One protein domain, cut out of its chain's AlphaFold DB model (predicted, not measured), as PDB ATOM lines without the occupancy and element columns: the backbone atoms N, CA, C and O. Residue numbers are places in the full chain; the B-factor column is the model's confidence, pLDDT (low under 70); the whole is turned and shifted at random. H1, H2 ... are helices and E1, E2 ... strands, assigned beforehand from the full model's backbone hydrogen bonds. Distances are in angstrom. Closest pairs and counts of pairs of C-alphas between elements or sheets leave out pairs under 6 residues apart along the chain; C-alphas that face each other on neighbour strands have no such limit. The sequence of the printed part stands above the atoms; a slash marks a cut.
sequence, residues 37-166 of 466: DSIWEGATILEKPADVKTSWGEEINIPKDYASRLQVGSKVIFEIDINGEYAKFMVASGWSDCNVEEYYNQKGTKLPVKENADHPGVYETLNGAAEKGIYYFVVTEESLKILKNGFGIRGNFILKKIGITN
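Overview. This is residues 37 to 166 of the 466 residues of an uncharacterized protein of Treponema rectale (UniProt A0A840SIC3). Two four-stranded sheets lie partly face to face as a small sandwich, their strands running at no great angle to each other, and two short helices, H1 and H2, sit together at one end of it. The long first stretch, residues 37 to 59, runs along the edge strand E8 of the strongly twisted sheet, and a second long stretch, residues 106 to 121, makes a wide loop from edge strand E4 of one sheet to edge strand E5 of the other. The 130 printed residues, with 57 in named elements, under half, hold two named helices and eight named strands in the order E1 H1 E2 E3 E4 E5 E6 H2 E7 E8; the class is mixed, helices and strands. The sheets run E5 E6 E2 E8, antiparallel, and E1 E7 E3 E4, antiparallel but for E1 and E7, which meet only at a point. The whole is compact and rounded, with a radius of gyration of the C-alphas of 13.4 A and spans of 35 by 33 by 29 A.

Along the chain. In the first sheet, E5 is residues 122 to 124, E6 is residues 134 to 138 and 13.5 A long, and E2 is residues 75 to 82 and 21.1 A long. E8, the longest strand by residues, is residues 157 to 165; it is 22.1 A from first to last C-alpha, bends by 70 degrees at residue 160, and ends at C-alpha 165 at (-21.348, -47.635, -61.194). In the second sheet, E1 is residues 60 to 62, beginning at C-alpha 60 at (-13.044, -47.341, -45.574). E7 is residues 151 to 155 and 13.4 A long, E3 is residues 86 to 93 and 23.0 A long, and E4 is residues 102 to 105 and 10.5 A long. H1 is residues 64 to 68, and H2 is residues 141 to 147, beginning at C-alpha 141 at (-29.774, -35.768, -55.067).

Arrangement. E2 and E8 are antiparallel neighbours at 164 degrees, with N 77 and O 163 at 2.8 A. On the other side of E2, E6 is antiparallel to it at 148 degrees, with N 78 and O 135 at 2.9 A. E5 and E6 form a hairpin, with N 138 and O 122 at 3.0 A. The two sheets form a sandwich, two sheets face to face, with 27 pairs of C-alphas within 10 A, best planes 30 degrees apart and strands at 23 degrees. Between the sheets, the closest C-alphas of E3 and E8 are those of Ala 87 and Phe 157, 5.5 A apart. In the second sheet E3 is staggered: residues 86 to 89 pair with E4, a hairpin with N 87 and O 104 at 2.8 A, and residues 89 to 92 pair with E7, with N 152 and O 92 at 2.8 A. E1 meets E7 only at a point, C-alphas 61 and 152 facing each other at 4.2 A. H1 and H2 only graze this sheet; they are close but not clearly touching, the C-alphas of Ala 67 and Leu 147 being 6.3 A apart. The single O i to N i+4 pair of H1 is within hydrogen-bond range; H2 has 1 of 3 such pairs, and 3 of 4 O i to N i+3 pairs. Residues 44 to 45 and 52 to 53 form short antiparallel pairings with residues 163 to 164 and 158 to 159 of E8.

Size, cuts and confidence. The C-alphas of Arg 69 and Glu 85, the two farthest apart, are 35.3 A from each other. The printed part, residues 37 to 166, has no cut. The link E4 to E5, 16 residues, is long. The mean pLDDT of the printed part is 72.3, and 42 residues are under 70, among them residues 94 to 101 and 111 to 132.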
ATOM      1  N   ASP A  37     -22.264 -62.100 -60.609       64.50
ATOM      2  CA  ASP A  37     -21.272 -61.445 -61.450       64.50
ATOM      3  C   ASP A  37     -21.871 -60.279 -62.258       64.50
ATOM      4  O   ASP A  37     -21.165 -59.298 -62.487       64.50
ATOM      5  N   SER A  38     -23.168 -60.317 -62.604       68.50
ATOM      6  CA  SER A  38     -23.829 -59.214 -63.321       68.50
ATOM      7  C   SER A  38     -24.061 -57.987 -62.439       68.50
ATOM      8  O   SER A  38     -24.159 -56.881 -62.955       68.50
ATOM      9  N   ILE A  39     -24.062 -58.141 -61.107       70.19
ATOM     10  CA  ILE A  39     -24.150 -57.010 -60.163       70.19
ATOM     11  C   ILE A  39     -22.928 -56.091 -60.303       70.19
ATOM     12  O   ILE A  39     -23.019 -54.883 -60.107       70.19
ATOM     13  N   TRP A  40     -21.780 -56.665 -60.662       76.25
ATOM     14  CA  TRP A  40     -20.526 -55.938 -60.837       76.25
ATOM     15  C   TRP A  40     -20.301 -55.454 -62.274       76.25
ATOM     16  O   TRP A  40     -19.306 -54.773 -62.529       76.25
ATOM     17  N   GLU A  41     -21.178 -55.795 -63.222       77.31
ATOM     18  CA  GLU A  41     -21.039 -55.346 -64.606       77.31
ATOM     19  C   GLU A  41     -21.171 -53.820 -64.694       77.31
ATOM     20  O   GLU A  41     -22.095 -53.209 -64.160       77.31
ATOM     21  N   GLY A  42     -20.197 -53.182 -65.349       74.31
ATOM     22  CA  GLY A  42     -20.124 -51.722 -65.450       74.31
ATOM     23  C   GLY A  42     -19.668 -51.010 -64.169       74.31
ATOM     24  O   GLY A  42     -19.587 -49.782 -64.166       74.31
ATOM     25  N   ALA A  43     -19.344 -51.742 -63.097       82.38
ATOM     26  CA  ALA A  43     -18.763 -51.158 -61.895       82.38
ATOM     27  C   ALA A  43     -17.256 -50.943 -62.069       82.38
ATOM     28  O   ALA A  43     -16.513 -51.849 -62.450       82.38
ATOM     29  N   THR A  44     -16.786 -49.749 -61.714       84.12
ATOM     30  CA  THR A  44     -15.359 -49.507 -61.504       84.12
ATOM     31  C   THR A  44     -14.976 -50.108 -60.158       84.12
ATOM     32  O   THR A  44     -15.425 -49.624 -59.120       84.12
ATOM     33  N   ILE A  45     -14.202 -51.194 -60.172       84.44
ATOM     34  CA  ILE A  45     -13.747 -51.883 -58.958       84.44
ATOM     35  C   ILE A  45     -12.579 -51.107 -58.357       84.44
ATOM     36  O   ILE A  45     -11.606 -50.834 -59.056       84.44
ATOM     37  N   LEU A  46     -12.670 -50.764 -57.073       80.44
ATOM     38  CA  LEU A  46     -11.597 -50.035 -56.399       80.44
ATOM     39  C   LEU A  46     -10.562 -51.026 -55.868       80.44
ATOM     40  O   LEU A  46     -10.911 -51.978 -55.163       80.44
ATOM     41  N   GLU A  47      -9.288 -50.786 -56.172       68.81
ATOM     42  CA  GLU A  47      -8.186 -51.557 -55.605       68.81
ATOM     43  C   GLU A  47      -8.023 -51.195 -54.124       68.81
ATOM     44  O   GLU A  47      -7.431 -50.184 -53.750       68.81
ATOM     45  N   LYS A  48      -8.592 -52.029 -53.255       64.25
ATOM     46  CA  LYS A  48      -8.339 -52.006 -51.815       64.25
ATOM     47  C   LYS A  48      -7.800 -53.355 -51.362       64.25
ATOM     48  O   LYS A  48      -8.072 -54.361 -52.021       64.25
ATOM     49  N   PRO A  49      -7.055 -53.406 -50.240       54.47
ATOM     50  CA  PRO A  49      -6.683 -54.683 -49.656       54.47
ATOM     51  C   PRO A  49      -7.959 -55.502 -49.444       54.47
ATOM     52  O   PRO A  49      -8.928 -54.985 -48.895       54.47
ATOM     53  N   ALA A  50      -7.989 -56.749 -49.900       60.62
ATOM     54  CA  ALA A  50      -9.066 -57.649 -49.509       60.62
ATOM     55  C   ALA A  50      -9.047 -57.816 -47.979       60.62
ATOM     56  O   ALA A  50      -7.987 -57.739 -47.355       60.62
ATOM     57  N   ASP A  51     -10.212 -58.061 -47.384       71.50
ATOM     58  CA  ASP A  51     -10.367 -58.367 -45.959       71.50
ATOM     59  C   ASP A  51     -10.096 -57.197 -44.993       71.50
ATOM     60  O   ASP A  51      -9.602 -57.395 -43.879       71.50
ATOM     61  N   VAL A  52     -10.469 -55.966 -45.366       74.88
ATOM     62  CA  VAL A  52     -10.396 -54.826 -44.432       74.88
ATOM     63  C   VAL A  52     -11.496 -54.945 -43.385       74.88
ATOM     64  O   VAL A  52     -12.684 -54.846 -43.695       74.88
ATOM     65  N   LYS A  53     -11.107 -55.115 -42.123       77.94
ATOM     66  CA  LYS A  53     -12.035 -55.051 -40.994       77.94
ATOM     67  C   LYS A  53     -12.406 -53.596 -40.708       77.94
ATOM     68  O   LYS A  53     -11.521 -52.767 -40.539       77.94
ATOM     69  N   THR A  54     -13.700 -53.315 -40.600       70.94
ATOM     70  CA  THR A  54     -14.216 -52.024 -40.140       70.94
ATOM     71  C   THR A  54     -14.651 -52.084 -38.685       70.94
ATOM     72  O   THR A  54     -15.036 -53.133 -38.150       70.94
ATOM     73  N   SER A  55     -14.569 -50.930 -38.031       70.69
ATOM     74  CA  SER A  55     -15.169 -50.681 -36.726       70.69
ATOM     75  C   SER A  55     -15.757 -49.267 -36.707       70.69
ATOM     76  O   SER A  55     -15.497 -48.467 -37.599       70.69
ATOM     77  N   TRP A  56     -16.531 -48.917 -35.680       64.50
ATOM     78  CA  TRP A  56     -17.158 -47.587 -35.570       64.50
ATOM     79  C   TRP A  56     -16.169 -46.406 -35.536       64.50
ATOM     80  O   TRP A  56     -16.598 -45.267 -35.691       64.50
ATOM     81  N   GLY A  57     -14.868 -46.659 -35.355       55.16
ATOM     82  CA  GLY A  57     -13.807 -45.651 -35.457       55.16
ATOM     83  C   GLY A  57     -12.898 -45.795 -36.682       55.16
ATOM     84  O   GLY A  57     -11.983 -44.994 -36.836       55.16
ATOM     85  N   GLU A  58     -13.120 -46.799 -37.533       64.75
ATOM     86  CA  GLU A  58     -12.273 -47.115 -38.689       64.75
ATOM     87  C   GLU A  58     -13.142 -47.248 -39.940       64.75
ATOM     88  O   GLU A  58     -13.867 -48.231 -40.123       64.75
ATOM     89  N   GLU A  59     -13.066 -46.235 -40.800       71.88
ATOM     90  CA  GLU A  59     -13.817 -46.170 -42.046       71.88
ATOM     91  C   GLU A  59     -12.978 -46.572 -43.257       71.88
ATOM     92  O   GLU A  59     -11.768 -46.348 -43.327       71.88
ATOM     93  N   ILE A  60     -13.645 -47.125 -44.264       75.75
ATOM     94  CA  ILE A  60     -13.044 -47.341 -45.574       75.75
ATOM     95  C   ILE A  60     -13.258 -46.068 -46.387       75.75
ATOM     96  O   ILE A  60     -14.294 -45.924 -47.025       75.75
ATOM     97  N   ASN A  61     -12.264 -45.180 -46.390       80.06
ATOM     98  CA  ASN A  61     -12.302 -43.940 -47.173       80.06
ATOM     99  C   ASN A  61     -12.247 -44.210 -48.674       80.06
ATOM    100  O   ASN A  61     -11.311 -44.856 -49.149       80.06
ATOM    101  N   ILE A  62     -13.223 -43.723 -49.423       80.25
ATOM    102  CA  ILE A  62     -13.204 -43.757 -50.880       80.25
ATOM    103  C   ILE A  62     -12.378 -42.570 -51.373       80.25
ATOM    104  O   ILE A  62     -12.579 -41.460 -50.873       80.25
ATOM    105  N   PRO A  63     -11.426 -42.791 -52.298       72.06
ATOM    106  CA  PRO A  63     -10.619 -41.703 -52.830       72.06
ATOM    107  C   PRO A  63     -11.490 -40.599 -53.460       72.06
ATOM    108  O   PRO A  63     -12.586 -40.859 -53.970       72.06
ATOM    109  N   LYS A  64     -11.031 -39.347 -53.339       72.56
ATOM    110  CA  LYS A  64     -11.812 -38.151 -53.697       72.56
ATOM    111  C   LYS A  64     -12.175 -38.096 -55.181       72.56
ATOM    112  O   LYS A  64     -13.269 -37.643 -55.500       72.56
ATOM    113  N   ASP A  65     -11.312 -38.604 -56.055       72.38
ATOM    114  CA  ASP A  65     -11.534 -38.698 -57.501       72.38
ATOM    115  C   ASP A  65     -12.806 -39.491 -57.840       72.38
ATOM    116  O   ASP A  65     -13.561 -39.112 -58.729       72.38
ATOM    117  N   TYR A  66     -13.110 -40.561 -57.106       80.25
ATOM    118  CA  TYR A  66     -14.354 -41.307 -57.296       80.25
ATOM    119  C   TYR A  66     -15.565 -40.588 -56.700       80.25
ATOM    120  O   TYR A  66     -16.662 -40.667 -57.254       80.25
ATOM    121  N   ALA A  67     -15.380 -39.897 -55.573       79.25
ATOM    122  CA  ALA A  67     -16.439 -39.159 -54.890       79.25
ATOM    123  C   ALA A  67     -16.926 -37.945 -55.698       79.25
ATOM    124  O   ALA A  67     -18.134 -37.734 -55.819       79.25
ATOM    125  N   SER A  68     -16.004 -37.196 -56.310       76.25
ATOM    126  CA  SER A  68     -16.305 -36.014 -57.127       76.25
ATOM    127  C   SER A  68     -17.071 -36.352 -58.410       76.25
ATOM    128  O   SER A  68     -17.822 -35.524 -58.929       76.25
ATOM    129  N   ARG A  69     -16.928 -37.593 -58.885       82.25
ATOM    130  CA  ARG A  69     -17.573 -38.138 -60.087       82.25
ATOM    131  C   ARG A  69     -18.927 -38.789 -59.818       82.25
ATOM    132  O   ARG A  69     -19.558 -39.266 -60.762       82.25
ATOM    133  N   LEU A  70     -19.381 -38.856 -58.567       83.00
ATOM    134  CA  LEU A  70     -20.714 -39.368 -58.266       83.00
ATOM    135  C   LEU A  70     -21.787 -38.505 -58.940       83.00
ATOM    136  O   LEU A  70     -21.694 -37.280 -59.013       83.00
ATOM    137  N   GLN A  71     -22.838 -39.164 -59.406       84.81
ATOM    138  CA  GLN A  71     -24.023 -38.546 -59.981       84.81
ATOM    139  C   GLN A  71     -25.269 -39.145 -59.330       84.81
ATOM    140  O   GLN A  71     -25.230 -40.195 -58.682       84.81
ATOM    141  N   VAL A  72     -26.409 -38.484 -59.507       83.75
ATOM    142  CA  VAL A  72     -27.690 -39.059 -59.092       83.75
ATOM    143  C   VAL A  72     -27.902 -40.375 -59.846       83.75
ATOM    144  O   VAL A  72     -27.776 -40.434 -61.067       83.75
ATOM    145  N   GLY A  73     -28.198 -41.443 -59.108       80.44
ATOM    146  CA  GLY A  73     -28.332 -42.802 -59.629       80.44
ATOM    147  C   GLY A  73     -27.032 -43.612 -59.671       80.44
ATOM    148  O   GLY A  73     -27.097 -44.799 -59.995       80.44
ATOM    149  N   SER A  74     -25.868 -43.038 -59.328       86.94
ATOM    150  CA  SER A  74     -24.661 -43.839 -59.069       86.94
ATOM    151  C   SER A  74     -24.926 -44.865 -57.970       86.94
ATOM    152  O   SER A  74     -25.669 -44.596 -57.021       86.94
ATOM    153  N   LYS A  75     -24.313 -46.049 -58.080       85.94
ATOM    154  CA  LYS A  75     -24.422 -47.094 -57.054       85.94
ATOM    155  C   LYS A  75     -23.060 -47.375 -56.453       85.94
ATOM    156  O   LYS A  75     -22.139 -47.739 -57.180       85.94
ATOM    157  N   VAL A  76     -22.949 -47.253 -55.133       86.88
ATOM    158  CA  VAL A  76     -21.789 -47.730 -54.371       86.88
ATOM    159  C   VAL A  76     -22.082 -49.164 -53.954       86.88
ATOM    160  O   VAL A  76     -22.918 -49.392 -53.085       86.88
ATOM    161  N   ILE A  77     -21.422 -50.122 -54.596       86.44
ATOM    162  CA  ILE A  77     -21.617 -51.561 -54.406       86.44
ATOM    163  C   ILE A  77     -20.500 -52.085 -53.512       86.44
ATOM    164  O   ILE A  77     -19.325 -51.837 -53.781       86.44
ATOM    165  N   PHE A  78     -20.842 -52.833 -52.472       84.81
ATOM    166  CA  PHE A  78     -19.872 -53.427 -51.565       84.81
ATOM    167  C   PHE A  78     -20.282 -54.836 -51.142       84.81
ATOM    168  O   PHE A  78     -21.446 -55.128 -50.883       84.81
ATOM    169  N   GLU A  79     -19.287 -55.713 -51.076       86.31
ATOM    170  CA  GLU A  79     -19.392 -57.082 -50.582       86.31
ATOM    171  C   GLU A  79     -18.701 -57.173 -49.233       86.31
ATOM    172  O   GLU A  79     -17.558 -56.723 -49.079       86.31
ATOM    173  N   ILE A  80     -19.393 -57.753 -48.257       83.94
ATOM    174  CA  ILE A  80     -18.927 -57.846 -46.883       83.94
ATOM    175  C   ILE A  80     -19.086 -59.255 -46.316       83.94
ATOM    176  O   ILE A  80     -20.060 -59.954 -46.584       83.94
ATOM    177  N   ASP A  81     -18.168 -59.611 -45.426       83.06
ATOM    178  CA  ASP A  81     -18.328 -60.708 -44.479       83.06
ATOM    179  C   ASP A  81     -18.833 -60.165 -43.138       83.06
ATOM    180  O   ASP A  81     -18.335 -59.165 -42.599       83.06
ATOM    181  N   ILE A  82     -19.803 -60.868 -42.555       78.19
ATOM    182  CA  ILE A  82     -20.376 -60.514 -41.257       78.19
ATOM    183  C   ILE A  82     -19.441 -60.981 -40.141       78.19
ATOM    184  O   ILE A  82     -19.294 -62.172 -39.870       78.19
ATOM    185  N   ASN A  83     -18.822 -60.017 -39.464       68.50
ATOM    186  CA  ASN A  83     -17.860 -60.259 -38.395       68.50
ATOM    187  C   ASN A  83     -18.535 -60.188 -37.017       68.50
ATOM    188  O   ASN A  83     -18.400 -59.199 -36.294       68.50
ATOM    189  N   GLY A  84     -19.300 -61.225 -36.667       72.44
ATOM    190  CA  GLY A  84     -20.036 -61.311 -35.399       72.44
ATOM    191  C   GLY A  84     -21.465 -61.825 -35.572       72.44
ATOM    192  O   GLY A  84     -21.760 -62.533 -36.531       72.44
ATOM    193  N   GLU A  85     -22.356 -61.496 -34.633       72.88
ATOM    194  CA  GLU A  85     -23.774 -61.907 -34.679       72.88
ATOM    195  C   GLU A  85     -24.588 -61.132 -35.731       72.88
ATOM    196  O   GLU A  85     -25.566 -61.649 -36.277       72.88
ATOM    197  N   TYR A  86     -24.161 -59.905 -36.037       73.50
ATOM    198  CA  TYR A  86     -24.749 -59.032 -37.045       73.50
ATOM    199  C   TYR A  86     -23.672 -58.149 -37.681       73.50
ATOM    200  O   TYR A  86     -22.639 -57.879 -37.063       73.50
ATOM    201  N   ALA A  87     -23.936 -57.672 -38.893       74.81
ATOM    202  CA  ALA A  87     -23.219 -56.574 -39.516       74.81
ATOM    203  C   ALA A  87     -24.123 -55.350 -39.539       74.81
ATOM    204  O   ALA A  87     -25.310 -55.440 -39.853       74.81
ATOM    205  N   LYS A  88     -23.536 -54.215 -39.196       77.69
ATOM    206  CA  LYS A  88     -24.118 -52.896 -39.328       77.69
ATOM    207  C   LYS A  88     -23.199 -52.084 -40.215       77.69
ATOM    208  O   LYS A  88     -21.989 -52.102 -39.985       77.69
ATOM    209  N   PHE A  89     -23.749 -51.411 -41.214       78.62
ATOM    210  CA  PHE A  89     -22.963 -50.593 -42.127       78.62
ATOM    211  C   PHE A  89     -23.708 -49.343 -42.568       78.62
ATOM    212  O   PHE A  89     -24.940 -49.288 -42.542       78.62
ATOM    213  N   MET A  90     -22.934 -48.338 -42.967       80.44
ATOM    214  CA  MET A  90     -23.441 -47.109 -43.552       80.44
ATOM    215  C   MET A  90     -22.435 -46.471 -44.510       80.44
ATOM    216  O   MET A  90     -21.223 -46.580 -44.308       80.44
ATOM    217  N   VAL A  91     -22.951 -45.778 -45.522       80.69
ATOM    218  CA  VAL A  91     -22.195 -44.846 -46.365       80.69
ATOM    219  C   VAL A  91     -22.328 -43.442 -45.767       80.69
ATOM    220  O   VAL A  91     -23.445 -42.987 -45.516       80.69
ATOM    221  N   ALA A  92     -21.205 -42.772 -45.506       73.94
ATOM    222  CA  ALA A  92     -21.172 -41.467 -44.838       73.94
ATOM    223  C   ALA A  92     -20.012 -40.593 -45.339       73.94
ATOM    224  O   ALA A  92     -19.024 -41.115 -45.854       73.94
ATOM    225  N   SER A  93     -20.103 -39.275 -45.144       72.75
ATOM    226  CA  SER A  93     -18.969 -38.352 -45.296       72.75
ATOM    227  C   SER A  93     -18.575 -37.809 -43.926       72.75
ATOM    228  O   SER A  93     -19.322 -37.051 -43.302       72.75
ATOM    229  N   GLY A  94     -17.427 -38.241 -43.398       68.44
ATOM    230  CA  GLY A  94     -17.065 -37.930 -42.016       68.44
ATOM    231  C   GLY A  94     -18.137 -38.427 -41.033       68.44
ATOM    232  O   GLY A  94     -18.568 -39.571 -41.102       68.44
ATOM    233  N   TRP A  95     -18.578 -37.570 -40.107       58.38
ATOM    234  CA  TRP A  95     -19.681 -37.869 -39.171       58.38
ATOM    235  C   TRP A  95     -21.061 -37.436 -39.688       58.38
ATOM    236  O   TRP A  95     -22.036 -37.471 -38.939       58.38
ATOM    237  N   SER A  96     -21.141 -36.977 -40.936       58.72
ATOM    238  CA  SER A  96     -22.397 -36.593 -41.568       58.72
ATOM    239  C   SER A  96     -22.977 -37.797 -42.298       58.72
ATOM    240  O   SER A  96     -22.499 -38.208 -43.359       58.72
ATOM    241  N   ASP A  97     -24.012 -38.371 -41.692       59.59
ATOM    242  CA  ASP A  97     -24.663 -39.579 -42.181       59.59
ATOM    243  C   ASP A  97     -25.466 -39.284 -43.454       59.59
ATOM    244  O   ASP A  97     -26.388 -38.465 -43.456       59.59
ATOM    245  N   CYS A  98     -25.129 -39.973 -44.547       56.06
ATOM    246  CA  CYS A  98     -25.847 -39.847 -45.817       56.06
ATOM    247  C   CYS A  98     -27.119 -40.697 -45.849       56.06
ATOM    248  O   CYS A  98     -27.945 -40.517 -46.739       56.06
ATOM    249  N   ASN A  99     -27.267 -41.646 -44.915       59.09
ATOM    250  CA  ASN A  99     -28.419 -42.535 -44.860       59.09
ATOM    251  C   ASN A  99     -28.634 -43.199 -43.490       59.09
ATOM    252  O   ASN A  99     -27.762 -43.177 -42.624       59.09
ATOM    253  N   VAL A 100     -29.784 -43.861 -43.352       59.09
ATOM    254  CA  VAL A 100     -30.135 -44.787 -42.272       59.09
ATOM    255  C   VAL A 100     -29.134 -45.942 -42.205       59.09
ATOM    256  O   VAL A 100     -28.743 -46.519 -43.215       59.09
ATOM    257  N   GLU A 101     -28.728 -46.306 -40.997       69.06
ATOM    258  CA  GLU A 101     -27.894 -47.477 -40.737       69.06
ATOM    259  C   GLU A 101     -28.649 -48.776 -41.062       69.06
ATOM    260  O   GLU A 101     -29.757 -48.988 -40.560       69.06
ATOM    261  N   GLU A 102     -28.043 -49.688 -41.827       71.00
ATOM    262  CA  GLU A 102     -28.635 -51.009 -42.056       71.00
ATOM    263  C   GLU A 102     -28.006 -52.092 -41.192       71.00
ATOM    264  O   GLU A 102     -26.823 -52.041 -40.860       71.00
ATOM    265  N   TYR A 103     -28.822 -53.084 -40.827       72.19
ATOM    266  CA  TYR A 103     -28.469 -54.154 -39.905       72.19
ATOM    267  C   TYR A 103     -28.844 -55.495 -40.522       72.19
ATOM    268  O   TYR A 103     -30.005 -55.720 -40.859       72.19
ATOM    269  N   TYR A 104     -27.883 -56.408 -40.610       71.31
ATOM    270  CA  TYR A 104     -28.066 -57.735 -41.187       71.31
ATOM    271  C   TYR A 104     -27.514 -58.811 -40.261       71.31
ATOM    272  O   TYR A 104     -26.438 -58.662 -39.689       71.31
ATOM    273  N   ASN A 105     -28.242 -59.916 -40.100       73.88
ATOM    274  CA  ASN A 105     -27.716 -61.094 -39.405       73.88
ATOM    275  C   ASN A 105     -26.823 -61.937 -40.332       73.88
ATOM    276  O   ASN A 105     -26.816 -61.739 -41.543       73.88
ATOM    277  N   GLN A 106     -26.145 -62.948 -39.782       72.94
ATOM    278  CA  GLN A 106     -25.272 -63.880 -40.523       72.94
ATOM    279  C   GLN A 106     -25.917 -64.600 -41.728       72.94
ATOM    280  O   GLN A 106     -25.208 -65.215 -42.515       72.94
ATOM    281  N   LYS A 107     -27.248 -64.574 -41.860       72.81
ATOM    282  CA  LYS A 107     -27.983 -65.174 -42.984       72.81
ATOM    283  C   LYS A 107     -28.335 -64.152 -44.071       72.81
ATOM    284  O   LYS A 107     -29.126 -64.470 -44.948       72.81
ATOM    285  N   GLY A 108     -27.842 -62.917 -43.968       65.44
ATOM    286  CA  GLY A 108     -28.207 -61.835 -44.882       65.44
ATOM    287  C   GLY A 108     -29.632 -61.316 -44.679       65.44
ATOM    288  O   GLY A 108     -30.158 -60.607 -45.531       65.44
ATOM    289  N   THR A 109     -30.292 -61.647 -43.563       74.56
ATOM    290  CA  THR A 109     -31.636 -61.134 -43.266       74.56
ATOM    291  C   THR A 109     -31.540 -59.754 -42.621       74.56
ATOM    292  O   THR A 109     -30.891 -59.620 -41.577       74.56
ATOM    293  N   LYS A 110     -32.222 -58.756 -43.202       73.81
ATOM    294  CA  LYS A 110     -32.349 -57.412 -42.616       73.81
ATOM    295  C   LYS A 110     -33.048 -57.508 -41.260       73.81
ATOM    296  O   LYS A 110     -34.125 -58.096 -41.140       73.81
ATOM    297  N   LEU A 111     -32.422 -56.960 -40.228       68.38
ATOM    298  CA  LEU A 111     -32.983 -56.870 -38.889       68.38
ATOM    299  C   LEU A 111     -33.837 -55.596 -38.794       68.38
ATOM    300  O   LEU A 111     -33.419 -54.549 -39.285       68.38
ATOM    301  N   PRO A 112     -35.033 -55.654 -38.183       60.47
ATOM    302  CA  PRO A 112     -35.879 -54.479 -38.029       60.47
ATOM    303  C   PRO A 112     -35.243 -53.503 -37.039       60.47
ATOM    304  O   PRO A 112     -35.017 -53.847 -35.877       60.47
ATOM    305  N   VAL A 113     -34.988 -52.275 -37.489       59.31
ATOM    306  CA  VAL A 113     -34.473 -51.184 -36.655       59.31
ATOM    307  C   VAL A 113     -35.330 -49.945 -36.889       59.31
ATOM    308  O   VAL A 113     -35.983 -49.815 -37.922       59.31
ATOM    309  N   LYS A 114     -35.403 -49.064 -35.891       48.53
ATOM    310  CA  LYS A 114     -36.158 -47.816 -35.981       48.53
ATOM    311  C   LYS A 114     -35.435 -46.892 -36.967       48.53
ATOM    312  O   LYS A 114     -34.436 -46.287 -36.596       48.53
ATOM    313  N   GLU A 115     -35.912 -46.849 -38.208       51.12
ATOM    314  CA  GLU A 115     -35.375 -45.981 -39.258       51.12
ATOM    315  C   GLU A 115     -35.436 -44.523 -38.783       51.12
ATOM    316  O   GLU A 115     -36.465 -44.059 -38.280       51.12
ATOM    317  N   ASN A 116     -34.310 -43.819 -38.870       48.31
ATOM    318  CA  ASN A 116     -34.261 -42.400 -38.556       48.31
ATOM    319  C   ASN A 116     -34.808 -41.663 -39.787       48.31
ATOM    320  O   ASN A 116     -34.220 -41.751 -40.861       48.31
ATOM    321  N   ALA A 117     -35.958 -41.003 -39.653       49.25
ATOM    322  CA  ALA A 117     -36.723 -40.455 -40.782       49.25
ATOM    323  C   ALA A 117     -36.054 -39.258 -41.493       49.25
ATOM    324  O   ALA A 117     -36.589 -38.768 -42.482       49.25
ATOM    325  N   ASP A 118     -34.902 -38.804 -40.993       47.16
ATOM    326  CA  ASP A 118     -34.264 -37.544 -41.378       47.16
ATOM    327  C   ASP A 118     -33.030 -37.722 -42.294       47.16
ATOM    328  O   ASP A 118     -32.317 -36.748 -42.532       47.16
ATOM    329  N   HIS A 119     -32.748 -38.930 -42.816       47.94
ATOM    330  CA  HIS A 119     -31.576 -39.171 -43.680       47.94
ATOM    331  C   HIS A 119     -31.941 -39.650 -45.092       47.94
ATOM    332  O   HIS A 119     -32.731 -40.586 -45.232       47.94
ATOM    333  N   PRO A 120     -31.334 -39.071 -46.141       47.44
ATOM    334  CA  PRO A 120     -31.772 -39.311 -47.503       47.44
ATOM    335  C   PRO A 120     -30.884 -40.288 -48.276       47.44
ATOM    336  O   PRO A 120     -30.002 -39.896 -49.039       47.44
ATOM    337  N   GLY A 121     -31.176 -41.580 -48.179       47.75
ATOM    338  CA  GLY A 121     -30.615 -42.562 -49.099       47.75
ATOM    339  C   GLY A 121     -31.434 -43.843 -49.171       47.75
ATOM    340  O   GLY A 121     -32.267 -44.130 -48.313       47.75
ATOM    341  N   VAL A 122     -31.184 -44.656 -50.194       59.03
ATOM    342  CA  VAL A 122     -31.865 -45.945 -50.368       59.03
ATOM    343  C   VAL A 122     -30.811 -47.032 -50.517       59.03
ATOM    344  O   VAL A 122     -29.965 -46.974 -51.411       59.03
ATOM    345  N   TYR A 123     -30.856 -48.020 -49.624       57.84
ATOM    346  CA  TYR A 123     -30.204 -49.298 -49.871       57.84
ATOM    347  C   TYR A 123     -31.197 -50.192 -50.580       57.84
ATOM    348  O   TYR A 123     -32.335 -50.368 -50.140       57.84
ATOM    349  N   GLU A 124     -30.751 -50.772 -51.674       63.88
ATOM    350  CA  GLU A 124     -31.488 -51.827 -52.332       63.88
ATOM    351  C   GLU A 124     -30.661 -53.106 -52.252       63.88
ATOM    352  O   GLU A 124     -29.427 -53.101 -52.235       63.88
ATOM    353  N   THR A 125     -31.362 -54.228 -52.185       53.91
ATOM    354  CA  THR A 125     -30.749 -55.549 -52.276       53.91
ATOM    355  C   THR A 125     -31.455 -56.291 -53.395       53.91
ATOM    356  O   THR A 125     -32.681 -56.397 -53.395       53.91
ATOM    357  N   LEU A 126     -30.691 -56.783 -54.370       54.56
ATOM    358  CA  LEU A 126     -31.213 -57.714 -55.367       54.56
ATOM    359  C   LEU A 126     -31.542 -59.042 -54.668       54.56
ATOM    360  O   LEU A 126     -30.835 -59.453 -53.740       54.56
ATOM    361  N   ASN A 127     -32.610 -59.720 -55.097       49.69
ATOM    362  CA  ASN A 127     -33.022 -61.006 -54.523       49.69
ATOM    363  C   ASN A 127     -31.835 -61.991 -54.486       49.69
ATOM    364  O   ASN A 127     -31.223 -62.282 -55.509       49.69
ATOM    365  N   GLY A 128     -31.488 -62.490 -53.293       50.66
ATOM    366  CA  GLY A 128     -30.376 -63.429 -53.080       50.66
ATOM    367  C   GLY A 128     -28.967 -62.813 -52.986       50.66
ATOM    368  O   GLY A 128     -28.029 -63.525 -52.625       50.66
ATOM    369  N   ALA A 129     -28.788 -61.512 -53.244       57.69
ATOM    370  CA  ALA A 129     -27.497 -60.823 -53.094       57.69
ATOM    371  C   ALA A 129     -27.136 -60.570 -51.617       57.69
ATOM    372  O   ALA A 129     -25.982 -60.725 -51.217       57.69
ATOM    373  N   ALA A 130     -28.143 -60.292 -50.780       58.09
ATOM    374  CA  ALA A 130     -27.961 -60.095 -49.341       58.09
ATOM    375  C   ALA A 130     -27.493 -61.373 -48.616       58.09
ATOM    376  O   ALA A 130     -26.695 -61.295 -47.686       58.09
ATOM    377  N   GLU A 131     -27.920 -62.561 -49.069       59.38
ATOM    378  CA  GLU A 131     -27.447 -63.855 -48.537       59.38
ATOM    379  C   GLU A 131     -25.953 -64.095 -48.807       59.38
ATOM    380  O   GLU A 131     -25.319 -64.910 -48.137       59.38
ATOM    381  N   LYS A 132     -25.393 -63.372 -49.781       62.09
ATOM    382  CA  LYS A 132     -23.978 -63.395 -50.161       62.09
ATOM    383  C   LYS A 132     -23.209 -62.171 -49.657       62.09
ATOM    384  O   LYS A 132     -22.062 -61.990 -50.038       62.09
ATOM    385  N   GLY A 133     -23.837 -61.340 -48.821       74.44
ATOM    386  CA  GLY A 133     -23.207 -60.156 -48.241       74.44
ATOM    387  C   GLY A 133     -22.959 -59.019 -49.234       74.44
ATOM    388  O   GLY A 133     -22.090 -58.194 -48.977       74.44
ATOM    389  N   ILE A 134     -23.685 -58.962 -50.357       81.31
ATOM    390  CA  ILE A 134     -23.543 -57.904 -51.366       81.31
ATOM    391  C   ILE A 134     -24.670 -56.886 -51.205       81.31
ATOM    392  O   ILE A 134     -25.852 -57.237 -51.231       81.31
ATOM    393  N   TYR A 135     -24.285 -55.620 -51.091       80.62
ATOM    394  CA  TYR A 135     -25.169 -54.488 -50.846       80.62
ATOM    395  C   TYR A 135     -24.818 -53.346 -51.788       80.62
ATOM    396  O   TYR A 135     -23.661 -53.204 -52.193       80.62
ATOM    397  N   TYR A 136     -25.798 -52.512 -52.133       81.56
ATOM    398  CA  TYR A 136     -25.507 -51.286 -52.856       81.56
ATOM    399  C   TYR A 136     -26.333 -50.106 -52.364       81.56
ATOM    400  O   TYR A 136     -27.529 -50.200 -52.091       81.56
ATOM    401  N   PHE A 137     -25.646 -48.978 -52.248       82.31
ATOM    402  CA  PHE A 137     -26.206 -47.695 -51.872       82.31
ATOM    403  C   PHE A 137     -26.464 -46.875 -53.135       82.31
ATOM    404  O   PHE A 137     -25.534 -46.641 -53.913       82.31
ATOM    405  N   VAL A 138     -27.713 -46.457 -53.347       84.12
ATOM    406  CA  VAL A 138     -28.093 -45.618 -54.490       84.12
ATOM    407  C   VAL A 138     -27.958 -44.147 -54.111       84.12
ATOM    408  O   VAL A 138     -28.588 -43.676 -53.163       84.12
ATOM    409  N   VAL A 139     -27.159 -43.415 -54.885       82.38
ATOM    410  CA  VAL A 139     -26.927 -41.983 -54.692       82.38
ATOM    411  C   VAL A 139     -28.147 -41.191 -55.166       82.38
ATOM    412  O   VAL A 139     -28.465 -41.138 -56.351       82.38
ATOM    413  N   THR A 140     -28.843 -40.562 -54.228       81.81
ATOM    414  CA  THR A 140     -29.915 -39.580 -54.456       81.81
ATOM    415  C   THR A 140     -29.347 -38.161 -54.592       81.81
ATOM    416  O   THR A 140     -28.200 -37.918 -54.216       81.81
ATOM    417  N   GLU A 141     -30.152 -37.196 -55.051       79.19
ATOM    418  CA  GLU A 141     -29.774 -35.768 -55.067       79.19
ATOM    419  C   GLU A 141     -29.295 -35.255 -53.703       79.19
ATOM    420  O   GLU A 141     -28.347 -34.477 -53.620       79.19
ATOM    421  N   GLU A 142     -29.942 -35.688 -52.625       75.44
ATOM    422  CA  GLU A 142     -29.626 -35.227 -51.278       75.44
ATOM    423  C   GLU A 142     -28.362 -35.899 -50.728       75.44
ATOM    424  O   GLU A 142     -27.503 -35.210 -50.179       75.44
ATOM    425  N   SER A 143     -28.178 -37.207 -50.950       76.38
ATOM    426  CA  SER A 143     -26.926 -37.883 -50.576       76.38
ATOM    427  C   SER A 143     -25.726 -37.375 -51.378       76.38
ATOM    428  O   SER A 143     -24.637 -37.246 -50.825       76.38
ATOM    429  N   LEU A 144     -25.913 -37.010 -52.652       79.81
ATOM    430  CA  LEU A 144     -24.840 -36.501 -53.503       79.81
ATOM    431  C   LEU A 144     -24.206 -35.235 -52.917       79.81
ATOM    432  O   LEU A 144     -22.985 -35.116 -52.910       79.81
ATOM    433  N   LYS A 145     -25.016 -34.323 -52.360       74.06
ATOM    434  CA  LYS A 145     -24.525 -33.096 -51.707       74.06
ATOM    435  C   LYS A 145     -23.578 -33.385 -50.541       74.06
ATOM    436  O   LYS A 145     -22.691 -32.586 -50.273       74.06
ATOM    437  N   ILE A 146     -23.769 -34.515 -49.861       73.00
ATOM    438  CA  ILE A 146     -22.964 -34.919 -48.706       73.00
ATOM    439  C   ILE A 146     -21.720 -35.696 -49.163       73.00
ATOM    440  O   ILE A 146     -20.638 -35.512 -48.615       73.00
ATOM    441  N   LEU A 147     -21.854 -36.548 -50.184       76.38
ATOM    442  CA  LEU A 147     -20.806 -37.479 -50.616       76.38
ATOM    443  C   LEU A 147     -19.750 -36.859 -51.545       76.38
ATOM    444  O   LEU A 147     -18.650 -37.400 -51.644       76.38
ATOM    445  N   LYS A 148     -20.064 -35.748 -52.229       72.94
ATOM    446  CA  LYS A 148     -19.243 -35.196 -53.327       72.94
ATOM    447  C   LYS A 148     -17.804 -34.836 -52.929       72.94
ATOM    448  O   LYS A 148     -16.909 -34.924 -53.760       72.94
ATOM    449  N   ASN A 149     -17.572 -34.485 -51.664       69.50
ATOM    450  CA  ASN A 149     -16.259 -34.046 -51.169       69.50
ATOM    451  C   ASN A 149     -15.427 -35.178 -50.537       69.50
ATOM    452  O   ASN A 149     -14.390 -34.931 -49.919       69.50
ATOM    453  N   GLY A 150     -15.884 -36.421 -50.688       74.31
ATOM    454  CA  GLY A 150     -15.280 -37.604 -50.094       74.31
ATOM    455  C   GLY A 150     -16.281 -38.340 -49.219       74.31
ATOM    456  O   GLY A 150     -17.098 -37.733 -48.528       74.31
ATOM    457  N   PHE A 151     -16.215 -39.666 -49.240       79.56
ATOM    458  CA  PHE A 151     -17.088 -40.511 -48.438       79.56
ATOM    459  C   PHE A 151     -16.394 -41.809 -48.055       79.56
ATOM    460  O   PHE A 151     -15.367 -42.173 -48.624       79.56
ATOM    461  N   GLY A 152     -16.966 -42.530 -47.104       82.75
ATOM    462  CA  GLY A 152     -16.488 -43.832 -46.690       82.75
ATOM    463  C   GLY A 152     -17.616 -44.786 -46.344       82.75
ATOM    464  O   GLY A 152     -18.784 -44.405 -46.236       82.75
ATOM    465  N   ILE A 153     -17.243 -46.053 -46.168       82.56
ATOM    466  CA  ILE A 153     -18.138 -47.084 -45.640       82.56
ATOM    467  C   ILE A 153     -17.688 -47.431 -44.223       82.56
ATOM    468  O   ILE A 153     -16.535 -47.810 -43.996       82.56
ATOM    469  N   ARG A 154     -18.608 -47.287 -43.268       80.06
ATOM    470  CA  ARG A 154     -18.384 -47.463 -41.826       80.06
ATOM    471  C   ARG A 154     -19.257 -48.573 -41.285       80.06
ATOM    472  O   ARG A 154     -20.355 -48.778 -41.793       80.06
ATOM    473  N   GLY A 155     -18.802 -49.272 -40.247       79.50
ATOM    474  CA  GLY A 155     -19.598 -50.330 -39.631       79.50
ATOM    475  C   GLY A 155     -18.802 -51.371 -38.856       79.50
ATOM    476  O   GLY A 155     -17.673 -51.121 -38.449       79.50
ATOM    477  N   ASN A 156     -19.405 -52.542 -38.640       81.00
ATOM    478  CA  ASN A 156     -18.762 -53.717 -38.038       81.00
ATOM    479  C   ASN A 156     -18.818 -54.925 -38.986       81.00
ATOM    480  O   ASN A 156     -19.580 -55.874 -38.800       81.00
ATOM    481  N   PHE A 157     -17.996 -54.889 -40.026       82.44
ATOM    482  CA  PHE A 157     -17.939 -55.934 -41.041       82.44
ATOM    483  C   PHE A 157     -16.507 -56.110 -41.561       82.44
ATOM    484  O   PHE A 157     -15.576 -55.436 -41.118       82.44
ATOM    485  N   ILE A 158     -16.309 -57.063 -42.464       82.69
ATOM    486  CA  ILE A 158     -15.064 -57.213 -43.222       82.69
ATOM    487  C   ILE A 158     -15.389 -56.915 -44.681       82.69
ATOM    488  O   ILE A 158     -16.199 -57.624 -45.265       82.69
ATOM    489  N   LEU A 159     -14.790 -55.883 -45.272       84.12
ATOM    490  CA  LEU A 159     -14.964 -55.582 -46.692       84.12
ATOM    491  C   LEU A 159     -14.173 -56.577 -47.541       84.12
ATOM    492  O   LEU A 159     -12.961 -56.718 -47.375       84.12
ATOM    493  N   LYS A 160     -14.855 -57.220 -48.488       84.44
ATOM    494  CA  LYS A 160     -14.248 -58.096 -49.494       84.44
ATOM    495  C   LYS A 160     -13.983 -57.377 -50.795       84.44
ATOM    496  O   LYS A 160     -12.912 -57.524 -51.375       84.44
ATOM    497  N   LYS A 161     -14.971 -56.612 -51.250       84.94
ATOM    498  CA  LYS A 161     -14.947 -55.972 -52.558       84.94
ATOM    499  C   LYS A 161     -15.785 -54.710 -52.535       84.94
ATOM    500  O   LYS A 161     -16.782 -54.636 -51.823       84.94
ATOM    501  N   ILE A 162     -15.384 -53.726 -53.328       87.19
ATOM    502  CA  ILE A 162     -16.125 -52.484 -53.511       87.19
ATOM    503  C   ILE A 162     -16.002 -52.008 -54.954       87.19
ATOM    504  O   ILE A 162     -14.975 -52.204 -55.607       87.19
ATOM    505  N   GLY A 163     -17.055 -51.381 -55.451       86.81
ATOM    506  CA  GLY A 163     -17.087 -50.810 -56.781       86.81
ATOM    507  C   GLY A 163     -18.188 -49.779 -56.919       86.81
ATOM    508  O   GLY A 163     -19.106 -49.719 -56.105       86.81
ATOM    509  N   ILE A 164     -18.067 -48.938 -57.940       88.62
ATOM    510  CA  ILE A 164     -18.996 -47.831 -58.167       88.62
ATOM    511  C   ILE A 164     -19.454 -47.845 -59.621       88.62
ATOM    512  O   ILE A 164     -18.631 -47.972 -60.529       88.62
ATOM    513  N   THR A 165     -20.760 -47.731 -59.849       86.62
ATOM    514  CA  THR A 165     -21.348 -47.635 -61.194       86.62
ATOM    515  C   THR A 165     -21.825 -46.222 -61.498       86.62
ATOM    516  O   THR A 165     -22.082 -45.431 -60.587       86.62
ATOM    517  N   ASN A 166     -21.995 -45.938 -62.795       84.44
ATOM    518  CA  ASN A 166     -22.546 -44.678 -63.297       84.44
ATOM    519  C   ASN A 166     -21.793 -43.459 -62.738       84.44
ATOM    520  O   ASN A 166     -22.392 -42.532 -62.200       84.44
TER     521      ASN A 166